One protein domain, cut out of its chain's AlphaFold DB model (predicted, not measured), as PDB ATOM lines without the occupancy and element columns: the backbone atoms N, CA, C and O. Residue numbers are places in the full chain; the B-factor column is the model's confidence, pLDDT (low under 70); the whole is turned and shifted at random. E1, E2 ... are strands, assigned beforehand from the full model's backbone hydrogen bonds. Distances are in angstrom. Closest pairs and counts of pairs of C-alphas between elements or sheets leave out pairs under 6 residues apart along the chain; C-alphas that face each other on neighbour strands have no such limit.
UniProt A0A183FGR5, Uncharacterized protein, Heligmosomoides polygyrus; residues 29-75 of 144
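What this domain is: This is residues 29 to 75 of the 144 residues of an uncharacterized protein of Heligmosomoides polygyrus (UniProt A0A183FGR5). One long, narrow ribbon of two antiparallel strands, E1 and E2, runs side by side as a hairpin, and the loop of residues 46 to 61 forms a loose head at one end. The two strands make the long axis, and both ends of the printed part lie at the end away from that loop. The printed part has 47 residues with no named helix and two named strands, in the order E1, E2 along the chain and across the antiparallel sheet; the class is all strand. The whole is extended, with a radius of gyration of the C-alphas of 15.3 A, and spans 46 by 17 by 12 A, a rod.

How they stand to each other: E1, residues 32 to 45, and E2, residues 62 to 74, are antiparallel neighbours with 164 degrees between their N-to-C directions, and they form a hairpin. At one end, the C-alphas of Phe 32 and Arg 74 face each other at 4.3 A; at the other, those of Val 45 and Val 62 do so at 4.8 A. Among the backbone pairs within hydrogen-bond range are N 38 and O 69 at 2.8 A, and N 65 and O 42 at 2.8 A. E1 bends by 74 degrees at residue 35.

Where its parts are: E1 has 14 residues, and its first and last C-alphas are 34.3 A apart; it begins with C-alpha 32 at (-29.142, 40.612, 16.687). E2 has 13 residues and measures 37.0 A from first to last C-alpha; it ends with C-alpha 74 at (-28.838, 40.461, 12.402).

The domain as a whole: The two C-alphas farthest apart, those of Pro 58 and His 75, are 46.5 A from each other, while the C-alphas of Val 29 and His 75 are 10.0 A apart. The printed part has no cut. The link from E1 to E2, 16 residues, is long. The mean pLDDT of the printed part is 72.8, and the model's confidence is under 70 at residues 29 to 31, 46 to 57, 59 and 61.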
ATOM      1  N   VAL A  29     -28.791  41.785  22.188       60.00
ATOM      2  CA  VAL A  29     -28.932  40.335  21.987       60.00
ATOM      3  C   VAL A  29     -27.679  39.773  21.295       60.00
ATOM      4  O   VAL A  29     -27.734  38.732  20.639       60.00
ATOM      5  N   GLY A  30     -26.545  40.478  21.399       69.50
ATOM      6  CA  GLY A  30     -25.292  40.140  20.730       69.50
ATOM      7  C   GLY A  30     -25.376  40.392  19.225       69.50
ATOM      8  O   GLY A  30     -25.349  41.530  18.763       69.50
ATOM      9  N   ASP A  31     -25.511  39.318  18.444       66.56
ATOM     10  CA  ASP A  31     -25.505  39.364  16.974       66.56
ATOM     11  C   ASP A  31     -26.793  39.933  16.360       66.56
ATOM     12  O   ASP A  31     -26.863  40.132  15.144       66.56
ATOM     13  N   PHE A  32     -27.825  40.196  17.163       71.38
ATOM     14  CA  PHE A  32     -29.142  40.612  16.687       71.38
ATOM     15  C   PHE A  32     -29.640  41.882  17.377       71.38
ATOM     16  O   PHE A  32     -29.487  42.079  18.578       71.38
ATOM     17  N   VAL A  33     -30.290  42.738  16.595       76.62
ATOM     18  CA  VAL A  33     -31.036  43.908  17.051       76.62
ATOM     19  C   VAL A  33     -32.512  43.550  17.063       76.62
ATOM     20  O   VAL A  33     -33.044  43.071  16.061       76.62
ATOM     21  N   LEU A  34     -33.186  43.799  18.181       76.56
ATOM     22  CA  LEU A  34     -34.640  43.717  18.239       76.56
ATOM     23  C   LEU A  34     -35.238  44.851  17.397       76.56
ATOM     24  O   LEU A  34     -35.089  46.024  17.733       76.56
ATOM     25  N   GLU A  35     -35.891  44.501  16.292       78.75
ATOM     26  CA  GLU A  35     -36.477  45.468  15.363       78.75
ATOM     27  C   GLU A  35     -37.932  45.768  15.726       78.75
ATOM     28  O   GLU A  35     -38.363  46.922  15.707       78.75
ATOM     29  N   LYS A  36     -38.696  44.732  16.086       76.44
ATOM     30  CA  LYS A  36     -40.119  44.873  16.397       76.44
ATOM     31  C   LYS A  36     -40.583  43.824  17.397       76.44
ATOM     32  O   LYS A  36     -40.167  42.670  17.348       76.44
ATOM     33  N   VAL A  37     -41.516  44.221  18.254       79.38
ATOM     34  CA  VAL A  37     -42.294  43.314  19.101       79.38
ATOM     35  C   VAL A  37     -43.736  43.342  18.605       79.38
ATOM     36  O   VAL A  37     -44.356  44.403  18.541       79.38
ATOM     37  N   GLU A  38     -44.276  42.190  18.216       79.38
ATOM     38  CA  GLU A  38     -45.692  42.038  17.884       79.38
ATOM     39  C   GLU A  38     -46.381  41.183  18.942       79.38
ATOM     40  O   GLU A  38     -46.041  40.019  19.128       79.38
ATOM     41  N   SER A  39     -47.401  41.727  19.601       80.44
ATOM     42  CA  SER A  39     -48.269  40.951  20.486       80.44
ATOM     43  C   SER A  39     -49.593  40.646  19.796       80.44
ATOM     44  O   SER A  39     -50.251  41.557  19.283       80.44
ATOM     45  N   ARG A  40     -50.017  39.381  19.800       77.75
ATOM     46  CA  ARG A  40     -51.341  38.964  19.317       77.75
ATOM     47  C   ARG A  40     -51.995  38.054  20.345       77.75
ATOM     48  O   ARG A  40     -51.345  37.194  20.932       77.75
ATOM     49  N   ASN A  41     -53.292  38.234  20.562       75.31
ATOM     50  CA  ASN A  41     -54.066  37.319  21.391       75.31
ATOM     51  C   ASN A  41     -54.545  36.149  20.525       75.31
ATOM     52  O   ASN A  41     -55.166  36.366  19.482       75.31
ATOM     53  N   ILE A  42     -54.224  34.929  20.939       78.94
ATOM     54  CA  ILE A  42     -54.536  33.700  20.216       78.94
ATOM     55  C   ILE A  42     -55.430  32.820  21.091       78.94
ATOM     56  O   ILE A  42     -55.215  32.698  22.294       78.94
ATOM     57  N   TYR A  43     -56.421  32.167  20.484       77.25
ATOM     58  CA  TYR A  43     -57.305  31.244  21.188       77.25
ATOM     59  C   TYR A  43     -56.928  29.795  20.869       77.25
ATOM     60  O   TYR A  43     -56.808  29.402  19.707       77.25
ATOM     61  N   LEU A  44     -56.739  28.993  21.914       75.62
ATOM     62  CA  LEU A  44     -56.482  27.559  21.822       75.62
ATOM     63  C   LEU A  44     -57.737  26.790  22.224       75.62
ATOM     64  O   LEU A  44     -58.356  27.096  23.246       75.62
ATOM     65  N   VAL A  45     -58.085  25.771  21.443       75.69
ATOM     66  CA  VAL A  45     -59.170  24.836  21.759       75.69
ATOM     67  C   VAL A  45     -58.558  23.487  22.120       75.69
ATOM     68  O   VAL A  45     -57.651  23.009  21.440       75.69
ATOM     69  N   ALA A  46     -59.034  22.871  23.203       65.31
ATOM     70  CA  ALA A  46     -58.541  21.565  23.636       65.31
ATOM     71  C   ALA A  46     -58.737  20.511  22.526       65.31
ATOM     72  O   ALA A  46     -59.865  20.240  22.120       65.31
ATOM     73  N   GLY A  47     -57.635  19.934  22.033       66.38
ATOM     74  CA  GLY A  47     -57.636  18.920  20.973       66.38
ATOM     75  C   GLY A  47     -57.566  19.446  19.530       66.38
ATOM     76  O   GLY A  47     -57.648  18.635  18.611       66.38
ATOM     77  N   SER A  48     -57.401  20.757  19.289       62.06
ATOM     78  CA  SER A  48     -57.287  21.315  17.926       62.06
ATOM     79  C   SER A  48     -56.181  22.379  17.771       62.06
ATOM     80  O   SER A  48     -55.473  22.716  18.720       62.06
ATOM     81  N   LYS A  49     -55.993  22.866  16.532       65.31
ATOM     82  CA  LYS A  49     -55.025  23.915  16.167       65.31
ATOM     83  C   LYS A  49     -55.486  25.305  16.637       65.31
ATOM     84  O   LYS A  49     -56.660  25.530  16.903       65.31
ATOM     85  N   VAL A  50     -54.541  26.247  16.680       65.69
ATOM     86  CA  VAL A  50     -54.747  27.685  16.928       65.69
ATOM     87  C   VAL A  50     -55.957  28.243  16.158       65.69
ATOM     88  O   VAL A  50     -56.017  28.126  14.933       65.69
ATOM     89  N   VAL A  51     -56.893  28.887  16.865       66.94
ATOM     90  CA  VAL A  51     -58.129  29.451  16.300       66.94
ATOM     91  C   VAL A  51     -58.112  30.982  16.399       66.94
ATOM     92  O   VAL A  51     -57.802  31.550  17.444       66.94
ATOM     93  N   GLN A  52     -58.470  31.669  15.308       63.44
ATOM     94  CA  GLN A  52     -58.500  33.141  15.248       63.44
ATOM     95  C   GLN A  52     -59.766  33.773  15.861       63.44
ATOM     96  O   GLN A  52     -59.758  34.959  16.177       63.44
ATOM     97  N   SER A  53     -60.849  33.007  16.037       64.06
ATOM     98  CA  SER A  53     -62.109  33.482  16.626       64.06
ATOM     99  C   SER A  53     -62.664  32.489  17.649       64.06
ATOM    100  O   SER A  53     -62.823  31.304  17.357       64.06
ATOM    101  N   ALA A  54     -62.977  32.993  18.844       64.56
ATOM    102  CA  ALA A  54     -63.534  32.223  19.957       64.56
ATOM    103  C   ALA A  54     -65.053  31.977  19.840       64.56
ATOM    104  O   ALA A  54     -65.602  31.192  20.606       64.56
ATOM    105  N   GLU A  55     -65.741  32.624  18.892       66.25
ATOM    106  CA  GLU A  55     -67.214  32.653  18.833       66.25
ATOM    107  C   GLU A  55     -67.848  31.322  18.414       66.25
ATOM    108  O   GLU A  55     -69.002  31.053  18.734       66.25
ATOM    109  N   LYS A  56     -67.096  30.464  17.717       67.94
ATOM    110  CA  LYS A  56     -67.593  29.173  17.214       67.94
ATOM    111  C   LYS A  56     -67.486  28.031  18.227       67.94
ATOM    112  O   LYS A  56     -67.922  26.923  17.924       67.94
ATOM    113  N   PHE A  57     -66.896  28.269  19.399       68.81
ATOM    114  CA  PHE A  57     -66.560  27.218  20.356       68.81
ATOM    115  C   PHE A  57     -67.135  27.504  21.747       68.81
ATOM    116  O   PHE A  57     -67.174  28.657  22.180       68.81
ATOM    117  N   PRO A  58     -67.575  26.467  22.483       73.12
ATOM    118  CA  PRO A  58     -68.106  26.653  23.824       73.12
ATOM    119  C   PRO A  58     -67.021  27.210  24.763       73.12
ATOM    120  O   PRO A  58     -65.888  26.720  24.757       73.12
ATOM    121  N   PRO A  59     -67.350  28.184  25.633       67.69
ATOM    122  CA  PRO A  59     -66.365  28.940  26.417       67.69
ATOM    123  C   PRO A  59     -65.568  28.083  27.412       67.69
ATOM    124  O   PRO A  59     -64.482  28.471  27.822       67.69
ATOM    125  N   LYS A  60     -66.065  26.892  27.777       71.19
ATOM    126  CA  LYS A  60     -65.347  25.928  28.632       71.19
ATOM    127  C   LYS A  60     -64.187  25.222  27.914       71.19
ATOM    128  O   LYS A  60     -63.340  24.629  28.575       71.19
ATOM    129  N   MET A  61     -64.160  25.268  26.583       69.94
ATOM    130  CA  MET A  61     -63.190  24.568  25.733       69.94
ATOM    131  C   MET A  61     -62.130  25.495  25.129       69.94
ATOM    132  O   MET A  61     -61.185  25.004  24.513       69.94
ATOM    133  N   VAL A  62     -62.276  26.812  25.311       74.25
ATOM    134  CA  VAL A  62     -61.398  27.840  24.741       74.25
ATOM    135  C   VAL A  62     -60.513  28.427  25.837       74.25
ATOM    136  O   VAL A  62     -61.010  28.895  26.860       74.25
ATOM    137  N   ARG A  63     -59.198  28.450  25.615       75.94
ATOM    138  CA  ARG A  63     -58.238  29.194  26.444       75.94
ATOM    139  C   ARG A  63     -57.613  30.318  25.623       75.94
ATOM    140  O   ARG A  63     -57.134  30.078  24.519       75.94
ATOM    141  N   SER A  64     -57.608  31.534  26.161       73.69
ATOM    142  CA  SER A  64     -56.871  32.662  25.582       73.69
ATOM    143  C   SER A  64     -55.399  32.593  25.980       73.69
ATOM    144  O   SER A  64     -55.095  32.432  27.164       73.69
ATOM    145  N   VAL A  65     -54.499  32.753  25.017       77.69
ATOM    146  CA  VAL A  65     -53.051  32.799  25.223       77.69
ATOM    147  C   VAL A  65     -52.492  34.034  24.529       77.69
ATOM    148  O   VAL A  65     -52.798  34.311  23.370       77.69
ATOM    149  N   PHE A  66     -51.642  34.773  25.236       79.94
ATOM    150  CA  PHE A  66     -50.904  35.885  24.651       79.94
ATOM    151  C   PHE A  66     -49.687  35.356  23.899       79.94
ATOM    152  O   PHE A  66     -48.834  34.687  24.479       79.94
ATOM    153  N   TRP A  67     -49.615  35.659  22.607       77.12
ATOM    154  CA  TRP A  67     -48.470  35.352  21.766       77.12
ATOM    155  C   TRP A  67     -47.636  36.610  21.562       77.12
ATOM    156  O   TRP A  67     -48.138  37.613  21.051       77.12
ATOM    157  N   TYR A  68     -46.356  36.534  21.917       80.56
ATOM    158  CA  TYR A  68     -45.372  37.571  21.633       80.56
ATOM    159  C   TYR A  68     -44.456  37.076  20.518       80.56
ATOM    160  O   TYR A  68     -43.827  36.029  20.641       80.56
ATOM    161  N   ASN A  69     -44.401  37.818  19.420       79.62
ATOM    162  CA  ASN A  69     -43.490  37.581  18.316       79.62
ATOM    163  C   ASN A  69     -42.409  38.666  18.327       79.62
ATOM    164  O   ASN A  69     -42.707  39.851  18.176       79.62
ATOM    165  N   LEU A  70     -41.164  38.252  18.540       82.44
ATOM    166  CA  LEU A  70     -39.997  39.127  18.586       82.44
ATOM    167  C   LEU A  70     -39.291  39.031  17.233       82.44
ATOM    168  O   LEU A  70     -38.778  37.973  16.871       82.44
ATOM    169  N   VAL A  71     -39.296  40.123  16.472       78.81
ATOM    170  CA  VAL A  71     -38.625  40.199  15.172       78.81
ATOM    171  C   VAL A  71     -37.226  40.755  15.388       78.81
ATOM    172  O   VAL A  71     -37.054  41.895  15.830       78.81
ATOM    173  N   PHE A  72     -36.231  39.933  15.072       79.94
ATOM    174  CA  PHE A  72     -34.819  40.248  15.225       79.94
ATOM    175  C   PHE A  72     -34.155  40.457  13.865       79.94
ATOM    176  O   PHE A  72     -34.356  39.672  12.939       79.94
ATOM    177  N   ARG A  73     -33.299  41.475  13.769       74.62
ATOM    178  CA  ARG A  73     -32.458  41.762  12.606       74.62
ATOM    179  C   ARG A  73     -30.991  41.526  12.953       74.62
ATOM    180  O   ARG A  73     -30.501  42.070  13.935       74.62
ATOM    181  N   ARG A  74     -30.261  40.751  12.147       72.12
ATOM    182  CA  ARG A  74     -28.838  40.461  12.402       72.12
ATOM    183  C   ARG A  74     -27.945  41.683  12.145       72.12
ATOM    184  O   ARG A  74     -28.106  42.372  11.136       72.12
ATOM    185  N   HIS A  75     -26.976  41.929  13.024       70.19
ATOM    186  CA  HIS A  75     -25.913  42.911  12.819       70.19
ATOM    187  C   HIS A  75     -24.975  42.438  11.700       70.19
ATOM    188  O   HIS A  75     -24.294  41.424  11.822       70.19
TER     189      HIS A  75